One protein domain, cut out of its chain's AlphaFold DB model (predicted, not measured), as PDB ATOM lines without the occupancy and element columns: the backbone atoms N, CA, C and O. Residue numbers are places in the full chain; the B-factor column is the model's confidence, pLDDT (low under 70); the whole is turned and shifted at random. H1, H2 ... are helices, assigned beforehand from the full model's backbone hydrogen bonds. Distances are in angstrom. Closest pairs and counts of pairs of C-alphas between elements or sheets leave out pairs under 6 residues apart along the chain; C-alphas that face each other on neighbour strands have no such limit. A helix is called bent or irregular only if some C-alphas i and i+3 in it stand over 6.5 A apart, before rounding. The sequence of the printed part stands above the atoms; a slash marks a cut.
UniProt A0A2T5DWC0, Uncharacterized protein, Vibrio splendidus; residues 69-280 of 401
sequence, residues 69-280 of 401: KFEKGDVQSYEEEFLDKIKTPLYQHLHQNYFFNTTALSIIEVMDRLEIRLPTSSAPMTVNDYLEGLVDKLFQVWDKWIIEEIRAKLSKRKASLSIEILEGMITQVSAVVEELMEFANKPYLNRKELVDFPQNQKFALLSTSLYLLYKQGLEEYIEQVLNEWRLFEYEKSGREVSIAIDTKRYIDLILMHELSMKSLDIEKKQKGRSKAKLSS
ATOM      1  N   LYS A  69      10.343  55.626  41.148       87.44
ATOM      2  CA  LYS A  69      10.814  55.477  42.531       87.44
ATOM      3  C   LYS A  69      10.910  54.027  43.003       87.44
ATOM      4  O   LYS A  69      11.492  53.817  44.059       87.44
ATOM      5  N   PHE A  70      10.384  53.048  42.263       89.81
ATOM      6  CA  PHE A  70      10.489  51.639  42.654       89.81
ATOM      7  C   PHE A  70      11.940  51.165  42.647       89.81
ATOM      8  O   PHE A  70      12.649  51.322  41.647       89.81
ATOM      9  N   GLU A  71      12.373  50.524  43.724       86.38
ATOM     10  CA  GLU A  71      13.629  49.774  43.780       86.38
ATOM     11  C   GLU A  71      13.381  48.263  43.700       86.38
ATOM     12  O   GLU A  71      12.250  47.795  43.832       86.38
ATOM     13  N   LYS A  72      14.441  47.473  43.485       84.06
ATOM     14  CA  LYS A  72      14.337  46.015  43.296       84.06
ATOM     15  C   LYS A  72      13.572  45.326  44.438       84.06
ATOM     16  O   LYS A  72      12.712  44.490  44.180       84.06
ATOM     17  N   GLY A  73      13.826  45.727  45.687       86.50
ATOM     18  CA  GLY A  73      13.114  45.192  46.853       86.50
ATOM     19  C   GLY A  73      11.644  45.626  46.949       86.50
ATOM     20  O   GLY A  73      10.825  44.909  47.530       86.50
ATOM     21  N   ASP A  74      11.284  46.778  46.374       89.69
ATOM     22  CA  ASP A  74       9.892  47.238  46.315       89.69
ATOM     23  C   ASP A  74       9.098  46.461  45.269       89.69
ATOM     24  O   ASP A  74       7.951  46.108  45.531       89.69
ATOM     25  N   VAL A  75       9.721  46.156  44.123       90.19
ATOM     26  CA  VAL A  75       9.132  45.309  43.074       90.19
ATOM     27  C   VAL A  75       8.831  43.927  43.636       90.19
ATOM     28  O   VAL A  75       7.684  43.506  43.581       90.19
ATOM     29  N   GLN A  76       9.807  43.280  44.278       89.38
ATOM     30  CA  GLN A  76       9.598  41.964  44.886       89.38
ATOM     31  C   GLN A  76       8.452  41.981  45.913       89.38
ATOM     32  O   GLN A  76       7.575  41.126  45.881       89.38
ATOM     33  N   SER A  77       8.414  42.996  46.789       89.38
ATOM     34  CA  SER A  77       7.327  43.130  47.774       89.38
ATOM     35  C   SER A  77       5.953  43.289  47.102       89.38
ATOM     36  O   SER A  77       4.952  42.796  47.616       89.38
ATOM     37  N   TYR A  78       5.896  44.013  45.979       91.19
ATOM     38  CA  TYR A  78       4.671  44.207  45.206       91.19
ATOM     39  C   TYR A  78       4.226  42.910  44.520       91.19
ATOM     40  O   TYR A  78       3.054  42.546  44.595       91.19
ATOM     41  N   GLU A  79       5.162  42.195  43.894       90.44
ATOM     42  CA  GLU A  79       4.924  40.902  43.252       90.44
ATOM     43  C   GLU A  79       4.385  39.875  44.254       90.44
ATOM     44  O   GLU A  79       3.373  39.235  43.978       90.44
ATOM     45  N   GLU A  80       4.998  39.755  45.435       86.56
ATOM     46  CA  GLU A  80       4.568  38.831  46.493       86.56
ATOM     47  C   GLU A  80       3.125  39.112  46.949       86.56
ATOM     48  O   GLU A  80       2.285  38.209  46.931       86.56
ATOM     49  N   GLU A  81       2.792  40.373  47.264       85.44
ATOM     50  CA  GLU A  81       1.439  40.753  47.702       85.44
ATOM     51  C   GLU A  81       0.374  40.428  46.637       85.44
ATOM     52  O   GLU A  81      -0.757  40.044  46.957       85.44
ATOM     53  N   PHE A  82       0.709  40.609  45.360       88.12
ATOM     54  CA  PHE A  82      -0.228  40.432  44.252       88.12
ATOM     55  C   PHE A  82      -0.337  38.965  43.831       88.12
ATOM     56  O   PHE A  82      -1.435  38.490  43.533       88.12
ATOM     57  N   LEU A  83       0.758  38.210  43.897       85.19
ATOM     58  CA  LEU A  83       0.771  36.785  43.592       85.19
ATOM     59  C   LEU A  83      -0.094  35.992  44.580       85.19
ATOM     60  O   LEU A  83      -0.855  35.122  44.156       85.19
ATOM     61  N   ASP A  84      -0.066  36.333  45.868       81.25
ATOM     62  CA  ASP A  84      -0.946  35.720  46.874       81.25
ATOM     63  C   ASP A  84      -2.430  35.959  46.563       81.25
ATOM     64  O   ASP A  84      -3.279  35.068  46.701       81.25
ATOM     65  N   LYS A  85      -2.761  37.156  46.070       81.75
ATOM     66  CA  LYS A  85      -4.129  37.506  45.667       81.75
ATOM     67  C   LYS A  85      -4.553  36.758  44.406       81.75
ATOM     68  O   LYS A  85      -5.676  36.255  44.365       81.75
ATOM     69  N   ILE A  86      -3.663  36.611  43.422       85.62
ATOM     70  CA  ILE A  86      -3.911  35.794  42.222       85.62
ATOM     71  C   ILE A  86      -4.128  34.327  42.603       85.62
ATOM     72  O   ILE A  86      -5.030  33.703  42.056       85.62
ATOM     73  N   LYS A  87      -3.364  33.787  43.560       81.81
ATOM     74  CA  LYS A  87      -3.451  32.382  44.000       81.81
ATOM     75  C   LYS A  87      -4.616  32.091  44.946       81.81
ATOM     76  O   LYS A  87      -5.011  30.936  45.086       81.81
ATOM     77  N   THR A  88      -5.206  33.106  45.577       79.94
ATOM     78  CA  THR A  88      -6.312  32.946  46.542       79.94
ATOM     79  C   THR A  88      -7.463  32.052  46.035       79.94
ATOM     80  O   THR A  88      -7.915  31.192  46.799       79.94
ATOM     81  N   PRO A  89      -7.941  32.164  44.776       79.12
ATOM     82  CA  PRO A  89      -8.951  31.256  44.232       79.12
ATOM     83  C   PRO A  89      -8.520  29.784  44.202       79.12
ATOM     84  O   PRO A  89      -9.367  28.919  44.415       79.12
ATOM     85  N   LEU A  90      -7.234  29.495  43.977       76.06
ATOM     86  CA  LEU A  90      -6.692  28.129  43.969       76.06
ATOM     87  C   LEU A  90      -6.752  27.518  45.373       76.06
ATOM     88  O   LEU A  90      -7.224  26.396  45.549       76.06
ATOM     89  N   TYR A  91      -6.366  28.290  46.395       71.44
ATOM     90  CA  TYR A  91      -6.402  27.842  47.791       71.44
ATOM     91  C   TYR A  91      -7.819  27.569  48.310       71.44
ATOM     92  O   TYR A  91      -8.021  26.649  49.098       71.44
ATOM     93  N   GLN A  92      -8.825  28.312  47.836       67.19
ATOM     94  CA  GLN A  92     -10.225  28.080  48.222       67.19
ATOM     95  C   GLN A  92     -10.748  26.700  47.782       67.19
ATOM     96  O   GLN A  92     -11.651  26.169  48.425       67.19
ATOM     97  N   HIS A  93     -10.176  26.104  46.731       58.09
ATOM     98  CA  HIS A  93     -10.512  24.752  46.274       58.09
ATOM     99  C   HIS A  93      -9.657  23.664  46.943       58.09
ATOM    100  O   HIS A  93     -10.081  22.517  47.073       58.09
ATOM    101  N   LEU A  94      -8.468  24.022  47.432       53.28
ATOM    102  CA  LEU A  94      -7.517  23.087  48.035       53.28
ATOM    103  C   LEU A  94      -7.954  22.484  49.367       53.28
ATOM    104  O   LEU A  94      -7.510  21.396  49.720       53.28
ATOM    105  N   HIS A  95      -8.900  23.110  50.063       47.34
ATOM    106  CA  HIS A  95      -9.564  22.471  51.199       47.34
ATOM    107  C   HIS A  95     -10.418  21.246  50.801       47.34
ATOM    108  O   HIS A  95     -10.884  20.538  51.690       47.34
ATOM    109  N   GLN A  96     -10.614  20.978  49.502       45.47
ATOM    110  CA  GLN A  96     -11.400  19.847  48.994       45.47
ATOM    111  C   GLN A  96     -10.590  18.817  48.185       45.47
ATOM    112  O   GLN A  96     -11.056  17.690  48.057       45.47
ATOM    113  N   ASN A  97      -9.383  19.135  47.695       43.88
ATOM    114  CA  ASN A  97      -8.595  18.228  46.849       43.88
ATOM    115  C   ASN A  97      -7.101  18.221  47.223       43.88
ATOM    116  O   ASN A  97      -6.415  19.231  47.110       43.88
ATOM    117  N   TYR A  98      -6.585  17.044  47.597       43.81
ATOM    118  CA  TYR A  98      -5.207  16.768  48.052       43.81
ATOM    119  C   TYR A  98      -4.095  17.013  47.003       43.81
ATOM    120  O   TYR A  98      -2.924  16.768  47.284       43.81
ATOM    121  N   PHE A  99      -4.436  17.454  45.788       45.94
ATOM    122  CA  PHE A  99      -3.543  17.386  44.625       45.94
ATOM    123  C   PHE A  99      -2.608  18.591  44.436       45.94
ATOM    124  O   PHE A  99      -1.584  18.440  43.781       45.94
ATOM    125  N   PHE A 100      -2.889  19.761  45.027       49.00
ATOM    126  CA  PHE A 100      -2.002  20.932  44.918       49.00
ATOM    127  C   PHE A 100      -1.362  21.291  46.266       49.00
ATOM    128  O   PHE A 100      -1.582  22.369  46.813       49.00
ATOM    129  N   ASN A 101      -0.511  20.415  46.804       45.09
ATOM    130  CA  ASN A 101       0.543  20.902  47.701       45.09
ATOM    131  C   ASN A 101       1.493  21.773  46.854       45.09
ATOM    132  O   ASN A 101       2.384  21.284  46.168       45.09
ATOM    133  N   THR A 102       1.187  23.072  46.832       52.59
ATOM    134  CA  THR A 102       1.615  24.095  45.869       52.59
ATOM    135  C   THR A 102       3.126  24.312  45.821       52.59
ATOM    136  O   THR A 102       3.655  25.196  46.496       52.59
ATOM    137  N   THR A 103       3.820  23.569  44.964       58.28
ATOM    138  CA  THR A 103       5.140  23.961  44.450       58.28
ATOM    139  C   THR A 103       4.988  24.455  43.011       58.28
ATOM    140  O   THR A 103       4.138  23.962  42.272       58.28
ATOM    141  N   ALA A 104       5.792  25.440  42.597       61.50
ATOM    142  CA  ALA A 104       5.799  25.953  41.219       61.50
ATOM    143  C   ALA A 104       5.912  24.829  40.167       61.50
ATOM    144  O   ALA A 104       5.238  24.877  39.144       61.50
ATOM    145  N   LEU A 105       6.690  23.786  40.476       61.84
ATOM    146  CA  LEU A 105       6.892  22.606  39.632       61.84
ATOM    147  C   LEU A 105       5.588  21.843  39.368       61.84
ATOM    148  O   LEU A 105       5.256  21.588  38.218       61.84
ATOM    149  N   SER A 106       4.791  21.577  40.408       68.06
ATOM    150  CA  SER A 106       3.514  20.863  40.250       68.06
ATOM    151  C   SER A 106       2.509  21.596  39.350       68.06
ATOM    152  O   SER A 106       1.707  20.963  38.671       68.06
ATOM    153  N   ILE A 107       2.552  22.934  39.321       72.12
ATOM    154  CA  ILE A 107       1.689  23.751  38.458       72.12
ATOM    155  C   ILE A 107       2.113  23.619  36.990       72.12
ATOM    156  O   ILE A 107       1.253  23.422  36.133       72.12
ATOM    157  N   ILE A 108       3.418  23.689  36.709       72.56
ATOM    158  CA  ILE A 108       3.971  23.560  35.351       72.56
ATOM    159  C   ILE A 108       3.712  22.150  34.800       72.56
ATOM    160  O   ILE A 108       3.160  22.014  33.713       72.56
ATOM    161  N   GLU A 109       3.942  21.104  35.600       75.69
ATOM    162  CA  GLU A 109       3.686  19.707  35.205       75.69
ATOM    163  C   GLU A 109       2.222  19.436  34.813       75.69
ATOM    164  O   GLU A 109       1.931  18.557  33.997       75.69
ATOM    165  N   VAL A 110       1.260  20.144  35.413       75.62
ATOM    166  CA  VAL A 110      -0.150  20.071  34.994       75.62
ATOM    167  C   VAL A 110      -0.324  20.729  33.623       75.62
ATOM    168  O   VAL A 110      -0.996  20.164  32.766       75.62
ATOM    169  N   MET A 111       0.301  21.882  33.370       82.19
ATOM    170  CA  MET A 111       0.193  22.567  32.072       82.19
ATOM    171  C   MET A 111       0.811  21.751  30.925       82.19
ATOM    172  O   MET A 111       0.214  21.692  29.849       82.19
ATOM    173  N   ASP A 112       1.923  21.054  31.172       82.44
ATOM    174  CA  ASP A 112       2.606  20.203  30.181       82.44
ATOM    175  C   ASP A 112       1.778  18.981  29.758       82.44
ATOM    176  O   ASP A 112       1.869  18.499  28.631       82.44
ATOM    177  N   ARG A 113       0.928  18.455  30.646       81.25
ATOM    178  CA  ARG A 113       0.114  17.251  30.372       81.25
ATOM    179  C   ARG A 113      -1.236  17.564  29.723       81.25
ATOM    180  O   ARG A 113      -1.940  16.664  29.227       81.25
ATOM    181  N   LEU A 114      -1.636  18.831  29.731       82.88
ATOM    182  CA  LEU A 114      -2.912  19.288  29.200       82.88
ATOM    183  C   LEU A 114      -2.792  19.638  27.716       82.88
ATOM    184  O   LEU A 114      -2.611  20.785  27.335       82.88
ATOM    185  N   GLU A 115      -2.957  18.632  26.865       84.88
ATOM    186  CA  GLU A 115      -3.075  18.847  25.421       84.88
ATOM    187  C   GLU A 115      -4.371  19.577  25.035       84.88
ATOM    188  O   GLU A 115      -5.485  19.189  25.414       84.88
ATOM    189  N   ILE A 116      -4.217  20.587  24.187       82.81
ATOM    190  CA  ILE A 116      -5.270  21.374  23.558       82.81
ATOM    191  C   ILE A 116      -5.145  21.297  22.031       82.81
ATOM    192  O   ILE A 116      -4.092  21.011  21.465       82.81
ATOM    193  N   ARG A 117      -6.252  21.569  21.335       79.56
ATOM    194  CA  ARG A 117      -6.261  21.765  19.880       79.56
ATOM    195  C   ARG A 117      -6.864  23.123  19.580       79.56
ATOM    196  O   ARG A 117      -8.068  23.316  19.765       79.56
ATOM    197  N   LEU A 118      -6.022  24.059  19.155       77.38
ATOM    198  CA  LEU A 118      -6.474  25.379  18.736       77.38
ATOM    199  C   LEU A 118      -7.163  25.283  17.364       77.38
ATOM    200  O   LEU A 118      -6.690  24.540  16.511       77.38
ATOM    201  N   PRO A 119      -8.236  26.055  17.104       73.06
ATOM    202  CA  PRO A 119      -8.908  26.057  15.798       73.06
ATOM    203  C   PRO A 119      -7.991  26.428  14.624       73.06
ATOM    204  O   PRO A 119      -8.269  26.075  13.485       73.06
ATOM    205  N   THR A 120      -6.918  27.162  14.911       73.81
ATOM    206  CA  THR A 120      -5.939  27.672  13.948       73.81
ATOM    207  C   THR A 120      -4.729  26.753  13.758       73.81
ATOM    208  O   THR A 120      -3.915  27.027  12.883       73.81
ATOM    209  N   SER A 121      -4.598  25.677  14.545       73.62
ATOM    210  CA  SER A 121      -3.469  24.741  14.476       73.62
ATOM    211  C   SER A 121      -3.932  23.345  14.072       73.62
ATOM    212  O   SER A 121      -4.900  22.808  14.612       73.62
ATOM    213  N   SER A 122      -3.210  22.726  13.138       70.62
ATOM    214  CA  SER A 122      -3.414  21.326  12.753       70.62
ATOM    215  C   SER A 122      -2.795  20.340  13.752       70.62
ATOM    216  O   SER A 122      -3.243  19.193  13.825       70.62
ATOM    217  N   ALA A 123      -1.808  20.777  14.541       81.50
ATOM    218  CA  ALA A 123      -1.129  19.964  15.543       81.50
ATOM    219  C   ALA A 123      -1.689  20.225  16.956       81.50
ATOM    220  O   ALA A 123      -1.972  21.382  17.294       81.50
ATOM    221  N   PRO A 124      -1.865  19.176  17.788       81.88
ATOM    222  CA  PRO A 124      -2.085  19.370  19.214       81.88
ATOM    223  C   PRO A 124      -0.863  20.058  19.829       81.88
ATOM    224  O   PRO A 124       0.263  19.814  19.406       81.88
ATOM    225  N   MET A 125      -1.109  20.905  20.818       89.12
ATOM    226  CA  MET A 125      -0.073  21.549  21.625       89.12
ATOM    227  C   MET A 125      -0.463  21.448  23.094       89.12
ATOM    228  O   MET A 125      -1.632  21.195  23.401       89.12
ATOM    229  N   THR A 126       0.480  21.621  24.003       89.50
ATOM    230  CA  THR A 126       0.186  21.665  25.436       89.50
ATOM    231  C   THR A 126      -0.331  23.051  25.837       89.50
ATOM    232  O   THR A 126      -0.220  24.026  25.087       89.50
ATOM    233  N   VAL A 127      -0.935  23.166  27.023       88.88
ATOM    234  CA  VAL A 127      -1.228  24.487  27.598       88.88
ATOM    235  C   VAL A 127       0.075  25.245  27.858       88.88
ATOM    236  O   VAL A 127       0.093  26.458  27.677       88.88
ATOM    237  N   ASN A 128       1.153  24.550  28.235       90.56
ATOM    238  CA  ASN A 128       2.457  25.172  28.442       90.56
ATOM    239  C   ASN A 128       2.994  25.820  27.155       90.56
ATOM    240  O   ASN A 128       3.312  27.002  27.188       90.56
ATOM    241  N   ASP A 129       2.942  25.126  26.011       91.31
ATOM    242  CA  ASP A 129       3.372  25.669  24.706       91.31
ATOM    243  C   ASP A 129       2.618  26.966  24.357       91.31
ATOM    244  O   ASP A 129       3.169  27.918  23.804       91.31
ATOM    245  N   TYR A 130       1.321  27.020  24.687       92.31
ATOM    246  CA  TYR A 130       0.519  28.226  24.491       92.31
ATOM    247  C   TYR A 130       0.964  29.369  25.414       92.31
ATOM    248  O   TYR A 130       1.037  30.520  24.981       92.31
ATOM    249  N   LEU A 131       1.257  29.062  26.681       94.81
ATOM    250  CA  LEU A 131       1.742  30.045  27.648       94.81
ATOM    251  C   LEU A 131       3.138  30.560  27.286       94.81
ATOM    252  O   LEU A 131       3.359  31.758  27.412       94.81
ATOM    253  N   GLU A 132       4.040  29.715  26.789       94.69
ATOM    254  CA  GLU A 132       5.362  30.124  26.293       94.69
ATOM    255  C   GLU A 132       5.235  31.164  25.174       94.69
ATOM    256  O   GLU A 132       5.855  32.222  25.246       94.69
ATOM    257  N   GLY A 133       4.312  30.968  24.227       95.12
ATOM    258  CA  GLY A 133       4.033  31.975  23.196       95.12
ATOM    259  C   GLY A 133       3.491  33.308  23.741       95.12
ATOM    260  O   GLY A 133       3.679  34.358  23.124       95.12
ATOM    261  N   LEU A 134       2.818  33.307  24.898       97.25
ATOM    262  CA  LEU A 134       2.435  34.540  25.601       97.25
ATOM    263  C   LEU A 134       3.611  35.158  26.368       97.25
ATOM    264  O   LEU A 134       3.712  36.384  26.431       97.25
ATOM    265  N   VAL A 135       4.498  34.335  26.930       97.44
ATOM    266  CA  VAL A 135       5.740  34.785  27.571       97.44
ATOM    267  C   VAL A 135       6.648  35.473  26.554       97.44
ATOM    268  O   VAL A 135       7.133  36.563  26.847       97.44
ATOM    269  N   ASP A 136       6.784  34.939  25.342       96.62
ATOM    270  CA  ASP A 136       7.553  35.574  24.265       96.62
ATOM    271  C   ASP A 136       7.029  36.978  23.937       96.62
ATOM    272  O   ASP A 136       7.801  37.926  23.779       96.62
ATOM    273  N   LYS A 137       5.700  37.151  23.897       96.88
ATOM    274  CA  LYS A 137       5.078  38.474  23.720       96.88
ATOM    275  C   LYS A 137       5.414  39.413  24.879       96.88
ATOM    276  O   LYS A 137       5.638  40.594  24.637       96.88
ATOM    277  N   LEU A 138       5.453  38.919  26.122       97.06
ATOM    278  CA  LEU A 138       5.855  39.713  27.294       97.06
ATOM    279  C   LEU A 138       7.336  40.092  27.247       97.06
ATOM    280  O   LEU A 138       7.685  41.218  27.604       97.06
ATOM    281  N   PHE A 139       8.197  39.185  26.792       96.19
ATOM    282  CA  PHE A 139       9.615  39.447  26.583       96.19
ATOM    283  C   PHE A 139       9.837  40.536  25.535       96.19
ATOM    284  O   PHE A 139      10.525  41.504  25.834       96.19
ATOM    285  N   GLN A 140       9.130  40.513  24.406       94.44
ATOM    286  CA  GLN A 140       9.219  41.575  23.387       94.44
ATOM    287  C   GLN A 140       8.855  42.978  23.912       94.44
ATOM    288  O   GLN A 140       9.330  43.992  23.392       94.44
ATOM    289  N   VAL A 141       8.056  43.086  24.983       95.38
ATOM    290  CA  VAL A 141       7.771  44.384  25.626       95.38
ATOM    291  C   VAL A 141       9.041  45.016  26.214       95.38
ATOM    292  O   VAL A 141       9.149  46.246  26.290       95.38
ATOM    293  N   TRP A 142      10.023  44.199  26.603       94.62
ATOM    294  CA  TRP A 142      11.290  44.654  27.167       94.62
ATOM    295  C   TRP A 142      12.207  45.326  26.157       94.62
ATOM    296  O   TRP A 142      12.961  46.215  26.559       94.62
ATOM    297  N   ASP A 143      12.123  44.984  24.871       92.00
ATOM    298  CA  ASP A 143      13.058  45.451  23.842       92.00
ATOM    299  C   ASP A 143      13.207  46.971  23.840       92.00
ATOM    300  O   ASP A 143      14.309  47.514  23.955       92.00
ATOM    301  N   LYS A 144      12.078  47.691  23.797       89.69
ATOM    302  CA  LYS A 144      12.075  49.164  23.795       89.69
ATOM    303  C   LYS A 144      12.740  49.747  25.041       89.69
ATOM    304  O   LYS A 144      13.388  50.790  24.957       89.69
ATOM    305  N   TRP A 145      12.576  49.096  26.188       92.81
ATOM    306  CA  TRP A 145      13.121  49.563  27.458       92.81
ATOM    307  C   TRP A 145      14.611  49.273  27.595       92.81
ATOM    308  O   TRP A 145      15.371  50.163  27.973       92.81
ATOM    309  N   ILE A 146      15.042  48.069  27.213       92.56
ATOM    310  CA  ILE A 146      16.459  47.695  27.159       92.56
ATOM    311  C   ILE A 146      17.206  48.655  26.228       92.56
ATOM    312  O   ILE A 146      18.251  49.187  26.597       92.56
ATOM    313  N   ILE A 147      16.642  48.960  25.056       89.81
ATOM    314  CA  ILE A 147      17.234  49.911  24.107       89.81
ATOM    315  C   ILE A 147      17.358  51.321  24.712       89.81
ATOM    316  O   ILE A 147      18.381  51.980  24.512       89.81
ATOM    317  N   GLU A 148      16.359  51.807  25.456       90.56
ATOM    318  CA  GLU A 148      16.454  53.113  26.129       90.56
ATOM    319  C   GLU A 148      17.529  53.116  27.226       90.56
ATOM    320  O   GLU A 148      18.304  54.072  27.321       90.56
ATOM    321  N   GLU A 149      17.646  52.035  28.000       91.69
ATOM    322  CA  GLU A 149      18.715  51.853  28.989       91.69
ATOM    323  C   GLU A 149      20.106  51.876  28.338       91.69
ATOM    324  O   GLU A 149      20.991  52.614  28.785       91.69
ATOM    325  N   ILE A 150      20.292  51.154  27.228       90.38
ATOM    326  CA  ILE A 150      21.538  51.164  26.446       90.38
ATOM    327  C   ILE A 150      21.875  52.591  25.999       90.38
ATOM    328  O   ILE A 150      22.972  53.094  26.267       90.38
ATOM    329  N   ARG A 151      20.929  53.282  25.348       88.94
ATOM    330  CA  ARG A 151      21.123  54.658  24.849       88.94
ATOM    331  C   ARG A 151      21.485  55.620  25.970       88.94
ATOM    332  O   ARG A 151      22.353  56.486  25.797       88.94
ATOM    333  N   ALA A 152      20.837  55.475  27.120       89.25
ATOM    334  CA  ALA A 152      21.110  56.292  28.284       89.25
ATOM    335  C   ALA A 152      22.527  56.056  28.826       89.25
ATOM    336  O   ALA A 152      23.267  57.023  29.038       89.25
ATOM    337  N   LYS A 153      22.943  54.792  28.964       88.38
ATOM    338  CA  LYS A 153      24.297  54.426  29.407       88.38
ATOM    339  C   LYS A 153      25.374  54.973  28.476       88.38
ATOM    340  O   LYS A 153      26.313  55.607  28.957       88.38
ATOM    341  N   LEU A 154      25.208  54.814  27.163       87.00
ATOM    342  CA  LEU A 154      26.128  55.365  26.159       87.00
ATOM    343  C   LEU A 154      26.257  56.887  26.260       87.00
ATOM    344  O   LEU A 154      27.348  57.441  26.141       87.00
ATOM    345  N   SER A 155      25.145  57.563  26.547       87.06
ATOM    346  CA  SER A 155      25.093  59.020  26.700       87.06
ATOM    347  C   SER A 155      25.493  59.500  28.102       87.06
ATOM    348  O   SER A 155      25.332  60.681  28.406       87.06
ATOM    349  N   LYS A 156      25.979  58.607  28.980       86.38
ATOM    350  CA  LYS A 156      26.315  58.888  30.390       86.38
ATOM    351  C   LYS A 156      25.172  59.561  31.165       86.38
ATOM    352  O   LYS A 156      25.411  60.353  32.076       86.38
ATOM    353  N   ARG A 157      23.924  59.236  30.817       84.31
ATOM    354  CA  ARG A 157      22.706  59.712  31.490       84.31
ATOM    355  C   ARG A 157      21.983  58.550  32.171       84.31
ATOM    356  O   ARG A 157      22.252  57.384  31.895       84.31
ATOM    357  N   LYS A 158      21.043  58.870  33.059       83.19
ATOM    358  CA  LYS A 158      20.087  57.880  33.572       83.19
ATOM    359  C   LYS A 158      18.989  57.659  32.536       83.19
ATOM    360  O   LYS A 158      18.557  58.627  31.908       83.19
ATOM    361  N   ALA A 159      18.551  56.414  32.369       86.12
ATOM    362  CA  ALA A 159      17.389  56.119  31.548       86.12
ATOM    363  C   ALA A 159      16.157  56.812  32.135       86.12
ATOM    364  O   ALA A 159      15.992  56.897  33.356       86.12
ATOM    365  N   SER A 160      15.315  57.342  31.256       83.50
ATOM    366  CA  SER A 160      14.069  57.993  31.638       83.50
ATOM    367  C   SER A 160      12.922  57.248  30.984       83.50
ATOM    368  O   SER A 160      12.903  57.084  29.768       83.50
ATOM    369  N   LEU A 161      11.946  56.838  31.788       88.31
ATOM    370  CA  LEU A 161      10.714  56.238  31.295       88.31
ATOM    371  C   LEU A 161       9.890  57.318  30.582       88.31
ATOM    372  O   LEU A 161       9.289  58.159  31.245       88.31
ATOM    373  N   SER A 162       9.898  57.350  29.248       88.19
ATOM    374  CA  SER A 162       9.014  58.256  28.508       88.19
ATOM    375  C   SER A 162       7.559  57.789  28.607       88.19
ATOM    376  O   SER A 162       7.286  56.609  28.837       88.19
ATOM    377  N   ILE A 163       6.624  58.721  28.419       88.62
ATOM    378  CA  ILE A 163       5.186  58.417  28.422       88.62
ATOM    379  C   ILE A 163       4.843  57.435  27.299       88.62
ATOM    380  O   ILE A 163       4.190  56.433  27.551       88.62
ATOM    381  N   GLU A 164       5.382  57.654  26.098       90.88
ATOM    382  CA  GLU A 164       5.186  56.764  24.949       90.88
ATOM    383  C   GLU A 164       5.659  55.325  25.229       90.88
ATOM    384  O   GLU A 164       4.965  54.361  24.903       90.88
ATOM    385  N   ILE A 165       6.831  55.162  25.861       92.31
ATOM    386  CA  ILE A 165       7.338  53.837  26.239       92.31
ATOM    387  C   ILE A 165       6.387  53.186  27.247       92.31
ATOM    388  O   ILE A 165       6.027  52.022  27.076       92.31
ATOM    389  N   LEU A 166       5.954  53.929  28.268       93.50
ATOM    390  CA  LEU A 166       5.047  53.422  29.293       93.50
ATOM    391  C   LEU A 166       3.685  53.003  28.717       93.50
ATOM    392  O   LEU A 166       3.215  51.906  29.008       93.50
ATOM    393  N   GLU A 167       3.055  53.837  27.890       93.56
ATOM    394  CA  GLU A 167       1.777  53.518  27.236       93.56
ATOM    395  C   GLU A 167       1.904  52.281  26.339       93.56
ATOM    396  O   GLU A 167       1.030  51.409  26.341       93.56
ATOM    397  N   GLY A 168       3.029  52.161  25.626       95.69
ATOM    398  CA  GLY A 168       3.361  50.980  24.839       95.69
ATOM    399  C   GLY A 168       3.516  49.715  25.686       95.69
ATOM    400  O   GLY A 168       3.051  48.654  25.266       95.69
ATOM    401  N   MET A 169       4.132  49.809  26.870       96.75
ATOM    402  CA  MET A 169       4.239  48.687  27.813       96.75
ATOM    403  C   MET A 169       2.865  48.261  28.324       96.75
ATOM    404  O   MET A 169       2.524  47.085  28.241       96.75
ATOM    405  N   ILE A 170       2.065  49.215  28.814       96.50
ATOM    406  CA  ILE A 170       0.727  48.948  29.361       96.50
ATOM    407  C   ILE A 170      -0.138  48.267  28.304       96.50
ATOM    408  O   ILE A 170      -0.703  47.213  28.566       96.50
ATOM    409  N   THR A 171      -0.185  48.822  27.092       97.44
ATOM    410  CA  THR A 171      -1.023  48.297  26.005       97.44
ATOM    411  C   THR A 171      -0.683  46.846  25.668       97.44
ATOM    412  O   THR A 171      -1.579  46.011  25.563       97.44
ATOM    413  N   GLN A 172       0.606  46.527  25.518       97.62
ATOM    414  CA  GLN A 172       1.042  45.178  25.149       97.62
ATOM    415  C   GLN A 172       0.835  44.173  26.285       97.62
ATOM    416  O   GLN A 172       0.342  43.072  26.043       97.62
ATOM    417  N   VAL A 173       1.144  44.555  27.527       98.06
ATOM    418  CA  VAL A 173       0.924  43.685  28.691       98.06
ATOM    419  C   VAL A 173      -0.568  43.427  28.904       98.06
ATOM    420  O   VAL A 173      -0.966  42.274  29.066       98.06
ATOM    421  N   SER A 174      -1.413  44.460  28.839       97.44
ATOM    422  CA  SER A 174      -2.868  44.298  28.926       97.44
ATOM    423  C   SER A 174      -3.397  43.379  27.822       97.44
ATOM    424  O   SER A 174      -4.233  42.530  28.107       97.44
ATOM    425  N   ALA A 175      -2.885  43.477  26.588       97.88
ATOM    426  CA  ALA A 175      -3.288  42.588  25.497       97.88
ATOM    427  C   ALA A 175      -2.967  41.111  25.789       97.88
ATOM    428  O   ALA A 175      -3.828  40.256  25.592       97.88
ATOM    429  N   VAL A 176      -1.776  40.809  26.323       98.12
ATOM    430  CA  VAL A 176      -1.416  39.441  26.748       98.12
ATOM    431  C   VAL A 176      -2.352  38.941  27.850       98.12
ATOM    432  O   VAL A 176      -2.810  37.798  27.816       98.12
ATOM    433  N   VAL A 177      -2.668  39.793  28.823       97.44
ATOM    434  CA  VAL A 177      -3.549  39.441  29.943       97.44
ATOM    435  C   VAL A 177      -4.998  39.210  29.484       97.44
ATOM    436  O   VAL A 177      -5.663  38.303  29.991       97.44
ATOM    437  N   GLU A 178      -5.494  39.980  28.513       96.94
ATOM    438  CA  GLU A 178      -6.802  39.737  27.887       96.94
ATOM    439  C   GLU A 178      -6.809  38.436  27.086       96.94
ATOM    440  O   GLU A 178      -7.741  37.647  27.220       96.94
ATOM    441  N   GLU A 179      -5.757  38.161  26.315       96.06
ATOM    442  CA  GLU A 179      -5.621  36.908  25.569       96.06
ATOM    443  C   GLU A 179      -5.611  35.691  26.515       96.06
ATOM    444  O   GLU A 179      -6.340  34.720  26.293       96.06
ATOM    445  N   LEU A 180      -4.892  35.777  27.641       96.06
ATOM    446  CA  LEU A 180      -4.916  34.764  28.701       96.06
ATOM    447  C   LEU A 180      -6.325  34.569  29.285       96.06
ATOM    448  O   LEU A 180      -6.759  33.444  29.545       96.06
ATOM    449  N   MET A 181      -7.057  35.665  29.493       94.50
ATOM    450  CA  MET A 181      -8.428  35.638  30.001       94.50
ATOM    451  C   MET A 181      -9.399  35.010  28.995       94.50
ATOM    452  O   MET A 181     -10.261  34.212  29.371       94.50
ATOM    453  N   GLU A 182      -9.275  35.341  27.714       92.44
ATOM    454  CA  GLU A 182     -10.054  34.716  26.651       92.44
ATOM    455  C   GLU A 182      -9.771  33.222  26.565       92.44
ATOM    456  O   GLU A 182     -10.713  32.434  26.441       92.44
ATOM    457  N   PHE A 183      -8.499  32.837  26.676       90.81
ATOM    458  CA  PHE A 183      -8.067  31.450  26.701       90.81
ATOM    459  C   PHE A 183      -8.683  30.691  27.882       90.81
ATOM    460  O   PHE A 183      -9.274  29.630  27.672       90.81
ATOM    461  N   ALA A 184      -8.686  31.278  29.085       89.94
ATOM    462  CA  ALA A 184      -9.305  30.704  30.286       89.94
ATOM    463  C   ALA A 184     -10.807  30.374  30.127       89.94
ATOM    464  O   ALA A 184     -11.338  29.536  30.860       89.94
ATOM    465  N   ASN A 185     -11.492  30.997  29.161       87.62
ATOM    466  CA  ASN A 185     -12.923  30.804  28.892       87.62
ATOM    467  C   ASN A 185     -13.214  29.721  27.857       87.62
ATOM    468  O   ASN A 185     -14.381  29.443  27.558       87.62
ATOM    469  N   LYS A 186     -12.181  29.136  27.251       86.94
ATOM    470  CA  LYS A 186     -12.374  28.245  26.114       86.94
ATOM    471  C   LYS A 186     -12.869  26.870  26.572       86.94
ATOM    472  O   LYS A 186     -12.315  26.289  27.504       86.94
ATOM    473  N   PRO A 187     -13.859  26.279  25.873       79.88
ATOM    474  CA  PRO A 187     -14.434  24.990  26.261       79.88
ATOM    475  C   PRO A 187     -13.435  23.830  26.297       79.88
ATOM    476  O   PRO A 187     -13.647  22.862  27.018       79.88
ATOM    477  N   TYR A 188     -12.349  23.897  25.524       77.81
ATOM    478  CA  TYR A 188     -11.338  22.840  25.513       77.81
ATOM    479  C   TYR A 188     -10.502  22.782  26.802       77.81
ATOM    480  O   TYR A 188      -9.916  21.735  27.063       77.81
ATOM    481  N   LEU A 189     -10.518  23.829  27.639       77.69
ATOM    482  CA  LEU A 189      -9.983  23.781  29.005       77.69
ATOM    483  C   LEU A 189     -10.943  23.112  30.002       77.69
ATOM    484  O   LEU A 189     -10.562  22.862  31.138       77.69
ATOM    485  N   ASN A 190     -12.181  22.786  29.615       74.25
ATOM    486  CA  ASN A 190     -13.116  22.021  30.450       74.25
ATOM    487  C   ASN A 190     -12.899  20.512  30.251       74.25
ATOM    488  O   ASN A 190     -13.819  19.784  29.875       74.25
ATOM    489  N   ARG A 191     -11.660  20.042  30.410       71.75
ATOM    490  CA  ARG A 191     -11.266  18.641  30.196       71.75
ATOM    491  C   ARG A 191     -10.233  18.204  31.232       71.75
ATOM    492  O   ARG A 191      -9.570  19.045  31.834       71.75
ATOM    493  N   LYS A 192     -10.088  16.884  31.399       75.00
ATOM    494  CA  LYS A 192      -9.114  16.253  32.308       75.00
ATOM    495  C   LYS A 192      -9.179  16.874  33.720       75.00
ATOM    496  O   LYS A 192     -10.257  16.978  34.293       75.00
ATOM    497  N   GLU A 193      -8.039  17.309  34.248       71.06
ATOM    498  CA  GLU A 193      -7.839  17.844  35.599       71.06
ATOM    499  C   GLU A 193      -8.506  19.215  35.820       71.06
ATOM    500  O   GLU A 193      -8.579  19.680  36.952       71.06
ATOM    501  N   LEU A 194      -9.012  19.867  34.759       74.38
ATOM    502  CA  LEU A 194      -9.607  21.206  34.825       74.38
ATOM    503  C   LEU A 194     -11.140  21.236  34.674       74.38
ATOM    504  O   LEU A 194     -11.726  22.325  34.629       74.38
ATOM    505  N   VAL A 195     -11.810  20.080  34.570       75.75
ATOM    506  CA  VAL A 195     -13.274  20.006  34.360       75.75
ATOM    507  C   VAL A 195     -14.032  20.760  35.451       75.75
ATOM    508  O   VAL A 195     -14.869  21.603  35.129       75.75
ATOM    509  N   ASP A 196     -13.672  20.532  36.713       75.12
ATOM    510  CA  ASP A 196     -14.387  21.079  37.870       75.12
ATOM    511  C   ASP A 196     -13.931  22.488  38.265       75.12
ATOM    512  O   ASP A 196     -14.508  23.106  39.162       75.12
ATOM    513  N   PHE A 197     -12.914  23.038  37.590       77.62
ATOM    514  CA  PHE A 197     -12.431  24.367  37.928       77.62
ATOM    515  C   PHE A 197     -13.356  25.467  37.385       77.62
ATOM    516  O   PHE A 197     -13.529  25.591  36.166       77.62
ATOM    517  N   PRO A 198     -13.908  26.339  38.249       83.50
ATOM    518  CA  PRO A 198     -14.566  27.556  37.805       83.50
ATOM    519  C   PRO A 198     -13.564  28.514  37.142       83.50
ATOM    520  O   PRO A 198     -12.351  28.439  37.334       83.50
ATOM    521  N   GLN A 199     -14.094  29.458  36.366       86.06
ATOM    522  CA  GLN A 199     -13.323  30.405  35.550       86.06
ATOM    523  C   GLN A 199     -12.234  31.165  36.329       86.06
ATOM    524  O   GLN A 199     -11.117  31.303  35.846       86.06
ATOM    525  N   ASN A 200     -12.529  31.628  37.545       86.38
ATOM    526  CA  ASN A 200     -11.567  32.314  38.413       86.38
ATOM    527  C   ASN A 200     -10.391  31.417  38.821       86.38
ATOM    528  O   ASN A 200      -9.281  31.911  38.970       86.38
ATOM    529  N   GLN A 201     -10.618  30.114  38.990       85.06
ATOM    530  CA  GLN A 201      -9.567  29.155  39.331       85.06
ATOM    531  C   GLN A 201      -8.735  28.794  38.104       85.06
ATOM    532  O   GLN A 201      -7.511  28.784  38.189       85.06
ATOM    533  N   LYS A 202      -9.375  28.611  36.943       87.69
ATOM    534  CA  LYS A 202      -8.671  28.446  35.660       87.69
ATOM    535  C   LYS A 202      -7.766  29.636  35.370       87.69
ATOM    536  O   LYS A 202      -6.580  29.458  35.119       87.69
ATOM    537  N   PHE A 203      -8.306  30.848  35.476       91.81
ATOM    538  CA  PHE A 203      -7.532  32.067  35.276       91.81
ATOM    539  C   PHE A 203      -6.399  32.204  36.299       91.81
ATOM    540  O   PHE A 203      -5.284  32.533  35.914       91.81
ATOM    541  N   ALA A 204      -6.642  31.906  37.580       89.38
ATOM    542  CA  ALA A 204      -5.606  31.939  38.613       89.38
ATOM    543  C   ALA A 204      -4.463  30.947  38.340       89.38
ATOM    544  O   ALA A 204      -3.296  31.302  38.516       89.38
ATOM    545  N   LEU A 205      -4.786  29.731  37.886       87.94
ATOM    546  CA  LEU A 205      -3.806  28.708  37.524       87.94
ATOM    547  C   LEU A 205      -2.956  29.184  36.344       87.94
ATOM    548  O   LEU A 205      -1.744  29.290  36.476       87.94
ATOM    549  N   LEU A 206      -3.608  29.575  35.246       92.00
ATOM    550  CA  LEU A 206      -2.951  30.072  34.035       92.00
ATOM    551  C   LEU A 206      -2.090  31.314  34.303       92.00
ATOM    552  O   LEU A 206      -0.963  31.385  33.835       92.00
ATOM    553  N   SER A 207      -2.590  32.267  35.095       93.88
ATOM    554  CA  SER A 207      -1.857  33.486  35.469       93.88
ATOM    555  C   SER A 207      -0.618  33.172  36.297       93.88
ATOM    556  O   SER A 207       0.434  33.773  36.095       93.88
ATOM    557  N   THR A 208      -0.734  32.217  37.224       90.44
ATOM    558  CA  THR A 208       0.399  31.776  38.043       90.44
ATOM    559  C   THR A 208       1.438  31.068  37.178       90.44
ATOM    560  O   THR A 208       2.620  31.375  37.304       90.44
ATOM    561  N   SER A 209       1.017  30.173  36.279       90.69
ATOM    562  CA  SER A 209       1.908  29.485  35.336       90.69
ATOM    563  C   SER A 209       2.622  30.466  34.406       90.69
ATOM    564  O   SER A 209       3.846  30.437  34.329       90.69
ATOM    565  N   LEU A 210       1.880  31.384  33.773       95.38
ATOM    566  CA  LEU A 210       2.427  32.421  32.892       95.38
ATOM    567  C   LEU A 210       3.504  33.240  33.610       95.38
ATOM    568  O   LEU A 210       4.594  33.432  33.082       95.38
ATOM    569  N   TYR A 211       3.207  33.700  34.828       93.75
ATOM    570  CA  TYR A 211       4.148  34.491  35.614       93.75
ATOM    571  C   TYR A 211       5.401  33.693  36.004       93.75
ATOM    572  O   TYR A 211       6.505  34.227  35.951       93.75
ATOM    573  N   LEU A 212       5.261  32.412  36.366       90.69
ATOM    574  CA  LEU A 212       6.405  31.557  36.697       90.69
ATOM    575  C   LEU A 212       7.324  31.335  35.489       90.69
ATOM    576  O   LEU A 212       8.531  31.530  35.627       90.69
ATOM    577  N   LEU A 213       6.763  30.994  34.325       93.00
ATOM    578  CA  LEU A 213       7.516  30.832  33.075       93.00
ATOM    579  C   LEU A 213       8.213  32.141  32.680       93.00
ATOM    580  O   LEU A 213       9.411  32.157  32.404       93.00
ATOM    581  N   TYR A 214       7.488  33.262  32.764       95.50
ATOM    582  CA  TYR A 214       8.040  34.595  32.538       95.50
ATOM    583  C   TYR A 214       9.260  34.872  33.428       95.50
ATOM    584  O   TYR A 214      10.311  35.265  32.929       95.50
ATOM    585  N   LYS A 215       9.169  34.627  34.743       92.31
ATOM    586  CA  LYS A 215      10.300  34.870  35.658       92.31
ATOM    587  C   LYS A 215      11.466  33.904  35.438       92.31
ATOM    588  O   LYS A 215      12.595  34.298  35.715       92.31
ATOM    589  N   GLN A 216      11.215  32.681  34.966       91.88
ATOM    590  CA  GLN A 216      12.270  31.708  34.657       91.88
ATOM    591  C   GLN A 216      13.116  32.138  33.451       91.88
ATOM    592  O   GLN A 216      14.336  32.033  33.524       91.88
ATOM    593  N   GLY A 217      12.496  32.663  32.386       92.56
ATOM    594  CA  GLY A 217      13.207  33.043  31.154       92.56
ATOM    595  C   GLY A 217      13.695  34.497  31.082       92.56
ATOM    596  O   GLY A 217      14.528  34.821  30.241       92.56
ATOM    597  N   LEU A 218      13.210  35.397  31.948       92.81
ATOM    598  CA  LEU A 218      13.429  36.842  31.788       92.81
ATOM    599  C   LEU A 218      14.904  37.267  31.771       92.81
ATOM    600  O   LEU A 218      15.289  38.111  30.963       92.81
ATOM    601  N   GLU A 219      15.725  36.744  32.683       92.19
ATOM    602  CA  GLU A 219      17.138  37.151  32.757       92.19
ATOM    603  C   GLU A 219      17.930  36.648  31.544       92.19
ATOM    604  O   GLU A 219      18.783  37.369  31.029       92.19
ATOM    605  N   GLU A 220      17.616  35.443  31.060       93.62
ATOM    606  CA  GLU A 220      18.210  34.881  29.846       93.62
ATOM    607  C   GLU A 220      17.830  35.713  28.619       93.62
ATOM    608  O   GLU A 220      18.706  36.092  27.842       93.62
ATOM    609  N   TYR A 221      16.555  36.090  28.500       93.94
ATOM    610  CA  TYR A 221      16.085  36.944  27.414       93.94
ATOM    611  C   TYR A 221      16.774  38.315  27.406       93.94
ATOM    612  O   TYR A 221      17.261  38.765  26.368       93.94
ATOM    613  N   ILE A 222      16.870  38.983  28.563       91.44
ATOM    614  CA  ILE A 222      17.561  40.278  28.665       91.44
ATOM    615  C   ILE A 222      19.022  40.142  28.225       91.44
ATOM    616  O   ILE A 222      19.512  40.980  27.466       91.44
ATOM    617  N   GLU A 223      19.722  39.098  28.671       90.69
ATOM    618  CA  GLU A 223      21.117  38.874  28.293       90.69
ATOM    619  C   GLU A 223      21.264  38.538  26.800       90.69
ATOM    620  O   GLU A 223      22.209  39.005  26.164       90.69
ATOM    621  N   GLN A 224      20.314  37.809  26.207       92.06
ATOM    622  CA  GLN A 224      20.279  37.566  24.764       92.06
ATOM    623  C   GLN A 224      20.185  38.882  23.981       92.06
ATOM    624  O   GLN A 224      21.032  39.139  23.124       92.06
ATOM    625  N   VAL A 225      19.222  39.750  24.313       91.44
ATOM    626  CA  VAL A 225      19.053  41.058  23.651       91.44
ATOM    627  C   VAL A 225      20.314  41.918  23.799       91.44
ATOM    628  O   VAL A 225      20.745  42.585  22.854       91.44
ATOM    629  N   LEU A 226      20.959  41.883  24.970       90.44
ATOM    630  CA  LEU A 226      22.225  42.585  25.188       90.44
ATOM    631  C   LEU A 226      23.355  42.031  24.323       90.44
ATOM    632  O   LEU A 226      24.142  42.813  23.791       90.44
ATOM    633  N   ASN A 227      23.444  40.713  24.167       90.44
ATOM    634  CA  ASN A 227      24.462  40.076  23.337       90.44
ATOM    635  C   ASN A 227      24.260  40.364  21.849       90.44
ATOM    636  O   ASN A 227      25.232  40.690  21.165       90.44
ATOM    637  N   GLU A 228      23.020  40.338  21.366       91.06
ATOM    638  CA  GLU A 228      22.686  40.739  19.995       91.06
ATOM    639  C   GLU A 228      23.084  42.197  19.732       91.06
ATOM    640  O   GLU A 228      23.723  42.507  18.723       91.06
ATOM    641  N   TRP A 229      22.801  43.096  20.679       90.44
ATOM    642  CA  TRP A 229      23.216  44.492  20.571       90.44
ATOM    643  C   TRP A 229      24.746  44.666  20.591       90.44
ATOM    644  O   TRP A 229      25.291  45.428  19.789       90.44
ATOM    645  N   ARG A 230      25.458  43.952  21.477       89.06
ATOM    646  CA  ARG A 230      26.933  43.981  21.551       89.06
ATOM    647  C   ARG A 230      27.560  43.515  20.238       89.06
ATOM    648  O   ARG A 230      28.508  44.145  19.768       89.06
ATOM    649  N   LEU A 231      27.023  42.449  19.644       89.69
ATOM    650  CA  LEU A 231      27.476  41.930  18.355       89.69
ATOM    651  C   LEU A 231      27.279  42.972  17.248       89.69
ATOM    652  O   LEU A 231      28.226  43.284  16.529       89.69
ATOM    653  N   PHE A 232      26.092  43.578  17.176       88.81
ATOM    654  CA  PHE A 232      25.789  44.631  16.206       88.81
ATOM    655  C   PHE A 232      26.746  45.833  16.312       88.81
ATOM    656  O   PHE A 232      27.255  46.325  15.302       88.81
ATOM    657  N   GLU A 233      27.035  46.317  17.525       87.31
ATOM    658  CA  GLU A 233      27.978  47.430  17.707       87.31
ATOM    659  C   GLU A 233      29.423  47.046  17.381       87.31
ATOM    660  O   GLU A 233      30.167  47.869  16.834       87.31
ATOM    661  N   TYR A 234      29.827  45.808  17.673       88.31
ATOM    662  CA  TYR A 234      31.142  45.305  17.292       88.31
ATOM    663  C   TYR A 234      31.296  45.260  15.769       88.31
ATOM    664  O   TYR A 234      32.268  45.797  15.241       88.31
ATOM    665  N   GLU A 235      30.314  44.711  15.053       91.00
ATOM    666  CA  GLU A 235      30.317  44.656  13.586       91.00
ATOM    667  C   GLU A 235      30.349  46.051  12.951       91.00
ATOM    668  O   GLU A 235      31.032  46.278  11.952       91.00
ATOM    669  N   LYS A 236      29.649  47.016  13.555       89.88
ATOM    670  CA  LYS A 236      29.567  48.390  13.053       89.88
ATOM    671  C   LYS A 236      30.814  49.229  13.344       89.88
ATOM    672  O   LYS A 236      31.187  50.068  12.526       89.88
ATOM    673  N   SER A 237      31.412  49.080  14.525       86.94
ATOM    674  CA  SER A 237      32.463  49.983  15.023       86.94
ATOM    675  C   SER A 237      33.852  49.348  15.132       86.94
ATOM    676  O   SER A 237      34.837  50.067  15.310       86.94
ATOM    677  N   GLY A 238      33.942  48.018  15.051       84.81
ATOM    678  CA  GLY A 238      35.162  47.244  15.297       84.81
ATOM    679  C   GLY A 238      35.635  47.278  16.753       84.81
ATOM    680  O   GLY A 238      36.791  46.956  17.024       84.81
ATOM    681  N   ARG A 239      34.792  47.731  17.692       80.38
ATOM    682  CA  ARG A 239      35.132  47.863  19.114       80.38
ATOM    683  C   ARG A 239      34.191  47.039  19.968       80.38
ATOM    684  O   ARG A 239      32.978  47.092  19.802       80.38
ATOM    685  N   GLU A 240      34.767  46.331  20.927       81.25
ATOM    686  CA  GLU A 240      34.001  45.649  21.959       81.25
ATOM    687  C   GLU A 240      33.453  46.680  22.954       81.25
ATOM    688  O   GLU A 240      34.198  47.498  23.503       81.25
ATOM    689  N   VAL A 241      32.137  46.663  23.165       78.56
ATOM    690  CA  VAL A 241      31.456  47.565  24.095       78.56
ATOM    691  C   VAL A 241      30.824  46.733  25.204       78.56
ATOM    692  O   VAL A 241      29.811  46.070  25.005       78.56
ATOM    693  N   SER A 242      31.411  46.788  26.399       79.31
ATOM    694  CA  SER A 242      30.830  46.160  27.586       79.31
ATOM    695  C   SER A 242      29.923  47.153  28.314       79.31
ATOM    696  O   SER A 242      30.385  48.174  28.830       79.31
ATOM    697  N   ILE A 243      28.620  46.864  28.343       76.75
ATOM    698  CA  ILE A 243      27.629  47.599  29.136       76.75
ATOM    699  C   ILE A 243      26.920  46.612  30.055       76.75
ATOM    700  O   ILE A 243      26.340  45.625  29.599       76.75
ATOM    701  N   ALA A 244      26.946  46.928  31.349       76.75
ATOM    702  CA  ALA A 244      26.071  46.330  32.343       76.75
ATOM    703  C   ALA A 244      24.821  47.203  32.507       76.75
ATOM    704  O   ALA A 244      24.920  48.421  32.728       76.75
ATOM    705  N   ILE A 245      23.647  46.580  32.410       77.25
ATOM    706  CA  ILE A 245      22.361  47.243  32.615       77.25
ATOM    707  C   ILE A 245      21.739  46.716  33.902       77.25
ATOM    708  O   ILE A 245      21.520  45.521  34.053       77.25
ATOM    709  N   ASP A 246      21.447  47.638  34.814       77.50
ATOM    710  CA  ASP A 246      20.595  47.386  35.972       77.50
ATOM    711  C   ASP A 246      19.244  48.038  35.679       77.50
ATOM    712  O   ASP A 246      19.060  49.241  35.877       77.50
ATOM    713  N   THR A 247      18.359  47.259  35.059       82.25
ATOM    714  CA  THR A 247      17.116  47.766  34.482       82.25
ATOM    715  C   THR A 247      15.988  47.809  35.510       82.25
ATOM    716  O   THR A 247      15.793  46.885  36.306       82.25
ATOM    717  N   LYS A 248      15.191  48.883  35.487       88.44
ATOM    718  CA  LYS A 248      13.964  48.955  36.292       88.44
ATOM    719  C   LYS A 248      12.938  47.937  35.788       88.44
ATOM    720  O   LYS A 248      12.676  47.839  34.593       88.44
ATOM    721  N   ARG A 249      12.298  47.226  36.720       91.19
ATOM    722  CA  ARG A 249      11.303  46.175  36.447       91.19
ATOM    723  C   ARG A 249       9.884  46.725  36.232       91.19
ATOM    724  O   ARG A 249       8.953  46.343  36.930       91.19
ATOM    725  N   TYR A 250       9.707  47.657  35.290       93.44
ATOM    726  CA  TYR A 250       8.387  48.257  35.030       93.44
ATOM    727  C   TYR A 250       7.375  47.252  34.474       93.44
ATOM    728  O   TYR A 250       6.221  47.266  34.898       93.44
ATOM    729  N   ILE A 251       7.811  46.368  33.568       95.12
ATOM    730  CA  ILE A 251       6.952  45.342  32.965       95.12
ATOM    731  C   ILE A 251       6.409  44.403  34.053       95.12
ATOM    732  O   ILE A 251       5.212  44.136  34.064       95.12
ATOM    733  N   ASP A 252       7.241  43.997  35.019       95.00
ATOM    734  CA  ASP A 252       6.838  43.153  36.154       95.00
ATOM    735  C   ASP A 252       5.693  43.796  36.962       95.00
ATOM    736  O   ASP A 252       4.687  43.150  37.260       95.00
ATOM    737  N   LEU A 253       5.803  45.098  37.265       95.25
ATOM    738  CA  LEU A 253       4.775  45.846  38.003       95.25
ATOM    739  C   LEU A 253       3.450  45.920  37.236       95.25
ATOM    740  O   LEU A 253       2.381  45.771  37.836       95.25
ATOM    741  N   ILE A 254       3.516  46.170  35.926       96.56
ATOM    742  CA  ILE A 254       2.335  46.248  35.059       96.56
ATOM    743  C   ILE A 254       1.683  44.867  34.964       96.56
ATOM    744  O   ILE A 254       0.489  44.748  35.228       96.56
ATOM    745  N   LEU A 255       2.458  43.819  34.675       96.62
ATOM    746  CA  LEU A 255       1.966  42.447  34.539       96.62
ATOM    747  C   LEU A 255       1.240  41.986  35.803       96.62
ATOM    748  O   LEU A 255       0.100  41.524  35.731       96.62
ATOM    749  N   MET A 256       1.853  42.174  36.973       94.94
ATOM    750  CA  MET A 256       1.239  41.776  38.241       94.94
ATOM    751  C   MET A 256      -0.041  42.546  38.549       94.94
ATOM    752  O   MET A 256      -1.012  41.959  39.044       94.94
ATOM    753  N   HIS A 257      -0.067  43.846  38.250       95.56
ATOM    754  CA  HIS A 257      -1.260  44.660  38.436       95.56
ATOM    755  C   HIS A 257      -2.391  44.224  37.493       95.56
ATOM    756  O   HIS A 257      -3.499  43.979  37.969       95.56
ATOM    757  N   GLU A 258      -2.118  44.062  36.195       95.88
ATOM    758  CA  GLU A 258      -3.107  43.655  35.187       95.88
ATOM    759  C   GLU A 258      -3.691  42.265  35.488       95.88
ATOM    760  O   GLU A 258      -4.916  42.113  35.554       95.88
ATOM    761  N   LEU A 259      -2.845  41.265  35.774       95.56
ATOM    762  CA  LEU A 259      -3.292  39.916  36.149       95.56
ATOM    763  C   LEU A 259      -4.191  39.946  37.393       95.56
ATOM    764  O   LEU A 259      -5.255  39.320  37.433       95.56
ATOM    765  N   SER A 260      -3.802  40.711  38.413       92.25
ATOM    766  CA  SER A 260      -4.570  40.798  39.659       92.25
ATOM    767  C   SER A 260      -5.897  41.525  39.476       92.25
ATOM    768  O   SER A 260      -6.911  41.101  40.035       92.25
ATOM    769  N   MET A 261      -5.918  42.595  38.679       92.19
ATOM    770  CA  MET A 261      -7.142  43.325  38.358       92.19
ATOM    771  C   MET A 261      -8.133  42.440  37.605       92.19
ATOM    772  O   MET A 261      -9.310  42.406  37.973       92.19
ATOM    773  N   LYS A 262      -7.665  41.641  36.638       92.56
ATOM    774  CA  LYS A 262      -8.520  40.650  35.971       92.56
ATOM    775  C   LYS A 262      -9.044  39.594  36.925       92.56
ATOM    776  O   LYS A 262     -10.249  39.351  36.935       92.56
ATOM    777  N   SER A 263      -8.188  39.026  37.771       90.00
ATOM    778  CA  SER A 263      -8.613  38.053  38.785       90.00
ATOM    779  C   SER A 263      -9.723  38.622  39.684       90.00
ATOM    780  O   SER A 263     -10.767  37.993  39.888       90.00
ATOM    781  N   LEU A 264      -9.557  39.870  40.136       88.00
ATOM    782  CA  LEU A 264     -10.542  40.576  40.952       88.00
ATOM    783  C   LEU A 264     -11.868  40.803  40.215       88.00
ATOM    784  O   LEU A 264     -12.943  40.653  40.802       88.00
ATOM    785  N   ASP A 265     -11.813  41.180  38.942       89.62
ATOM    786  CA  ASP A 265     -13.008  41.428  38.139       89.62
ATOM    787  C   ASP A 265     -13.798  40.145  37.868       89.62
ATOM    788  O   ASP A 265     -15.032  40.174  37.900       89.62
ATOM    789  N   ILE A 266     -13.121  39.006  37.691       88.19
ATOM    790  CA  ILE A 266     -13.780  37.695  37.617       88.19
ATOM    791  C   ILE A 266     -14.477  37.384  38.946       88.19
ATOM    792  O   ILE A 266     -15.652  37.013  38.952       88.19
ATOM    793  N   GLU A 267     -13.800  37.587  40.082       84.00
ATOM    794  CA  GLU A 267     -14.400  37.340  41.397       84.00
ATOM    795  C   GLU A 267     -15.642  38.215  41.632       84.00
ATOM    796  O   GLU A 267     -16.675  37.719  42.090       84.00
ATOM    797  N   LYS A 268     -15.579  39.507  41.285       86.06
ATOM    798  CA  LYS A 268     -16.728  40.422  41.389       86.06
ATOM    799  C   LYS A 268     -17.903  39.955  40.536       86.06
ATOM    800  O   LYS A 268     -19.029  39.982  41.027       86.06
ATOM    801  N   LYS A 269     -17.661  39.517  39.295       86.38
ATOM    802  CA  LYS A 269     -18.717  39.000  38.406       86.38
ATOM    803  C   LYS A 269     -19.385  37.749  38.981       86.38
ATOM    804  O   LYS A 269     -20.594  37.605  38.851       86.38
ATOM    805  N   GLN A 270     -18.628  36.880  39.651       81.19
ATOM    806  CA  GLN A 270     -19.160  35.652  40.250       81.19
ATOM    807  C   GLN A 270     -19.888  35.880  41.585       81.19
ATOM    808  O   GLN A 270     -20.926  35.272  41.829       81.19
ATOM    809  N   LYS A 271     -19.350  36.729  42.472       78.94
ATOM    810  CA  LYS A 271     -19.848  36.905  43.855       78.94
ATOM    811  C   LYS A 271     -20.672  38.185  44.066       78.94
ATOM    812  O   LYS A 271     -21.125  38.440  45.181       78.94
ATOM    813  N   GLY A 272     -20.799  39.045  43.052       72.56
ATOM    814  CA  GLY A 272     -21.452  40.364  43.114       72.56
ATOM    815  C   GLY A 272     -20.679  41.435  43.903       72.56
ATOM    816  O   GLY A 272     -20.968  42.624  43.794       72.56
ATOM    817  N   ARG A 273     -19.678  41.037  44.696       70.94
ATOM    818  CA  ARG A 273     -18.762  41.908  45.441       70.94
ATOM    819  C   ARG A 273     -17.429  41.195  45.644       70.94
ATOM    820  O   ARG A 273     -17.419  39.993  45.896       70.94
ATOM    821  N   SER A 274     -16.327  41.940  45.636       66.06
ATOM    822  CA  SER A 274     -15.056  41.453  46.182       66.06
ATOM    823  C   SER A 274     -14.659  42.286  47.396       66.06
ATOM    824  O   SER A 274     -14.864  43.499  47.430       66.06
ATOM    825  N   LYS A 275     -14.125  41.609  48.418       64.25
ATOM    826  CA  LYS A 275     -13.548  42.246  49.610       64.25
ATOM    827  C   LYS A 275     -12.071  42.600  49.416       64.25
ATOM    828  O   LYS A 275     -11.524  43.331  50.239       64.25
ATOM    829  N   ALA A 276     -11.423  42.081  48.372       68.69
ATOM    830  CA  ALA A 276     -10.010  42.316  48.135       68.69
ATOM    831  C   ALA A 276      -9.786  43.747  47.630       68.69
ATOM    832  O   ALA A 276     -10.380  44.188  46.646       68.69
ATOM    833  N   LYS A 277      -8.912  44.482  48.322       72.69
ATOM    834  CA  LYS A 277      -8.450  45.804  47.901       72.69
ATOM    835  C   LYS A 277      -7.076  45.643  47.251       72.69
ATOM    836  O   LYS A 277      -6.115  45.241  47.910       72.69
ATOM    837  N   LEU A 278      -6.997  45.922  45.954       82.50
ATOM    838  CA  LEU A 278      -5.741  45.973  45.207       82.50
ATOM    839  C   LEU A 278      -5.267  47.423  45.143       82.50
ATOM    840  O   LEU A 278      -6.014  48.309  44.724       82.50
ATOM    841  N   SER A 279      -4.045  47.684  45.600       88.31
ATOM    842  CA  SER A 279      -3.394  48.976  45.395       88.31
ATOM    843  C   SER A 279      -2.750  49.026  44.013       88.31
ATOM    844  O   SER A 279      -1.916  48.188  43.686       88.31
ATOM    845  N   SER A 280      -3.051  50.056  43.225       92.88
ATOM    846  CA  SER A 280      -2.272  50.307  42.009       92.88
ATOM    847  C   SER A 280      -0.778  50.498  42.319       92.88
ATOM    848  O   SER A 280      -0.466  50.916  43.443       92.88
TER     849      SER A 280
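This is residues 69 to 280 of the 401 residues of an uncharacterized protein of Vibrio splendidus (UniProt A0A2T5DWC0). H1, H2, H3a, H4 and H6 pack round the arm H5a, and the arms H3b and H5b make one end of the length. The 212 printed residues include six named helices, H1 to H6, all helix by class. The whole is compact, radius of gyration of the C-alphas 19.3 A, spans 61 by 42 by 29 A.

Start with H1, residues 72 to 94, H5a, 199 to 216, and H6, 250 to 271, an up-and-down bundle, each running against the one before. H4, 163 to 184, touches H5a, closest at the C-alphas of Ala 184 and Phe 203, 5.5 A. H2, 104 to 113, touches H3a, 127 to 141, closest at the C-alphas of Met 111 and Asn 128, 5.0 A. H3b, 144 to 154, and H5b, 219 to 237, only just touch, with 3 pairs of C-alphas within 8 A. O i to N i+4 pairs within hydrogen-bond range are 15 of 19 in H1 and 10 of 11 in H3a.

Find C-alpha 72 at (14.337, 46.015, 43.296); H1 is irregular, C-alphas 86 and 89 being 7.1 A apart. H3 and H5, each one helix by its hydrogen bonds, are bent: C-alphas 141 and 144 are 6.7 A apart, 216 and 219 7.5 A. H6, 31.7 A long, ends at C-alpha 271, (-19.848, 36.905, 43.855).

The printed part has no cut, and long links lead into H3, H5 and H6. pLDDT is under 70 at residues 92 to 106 and 274 to 276.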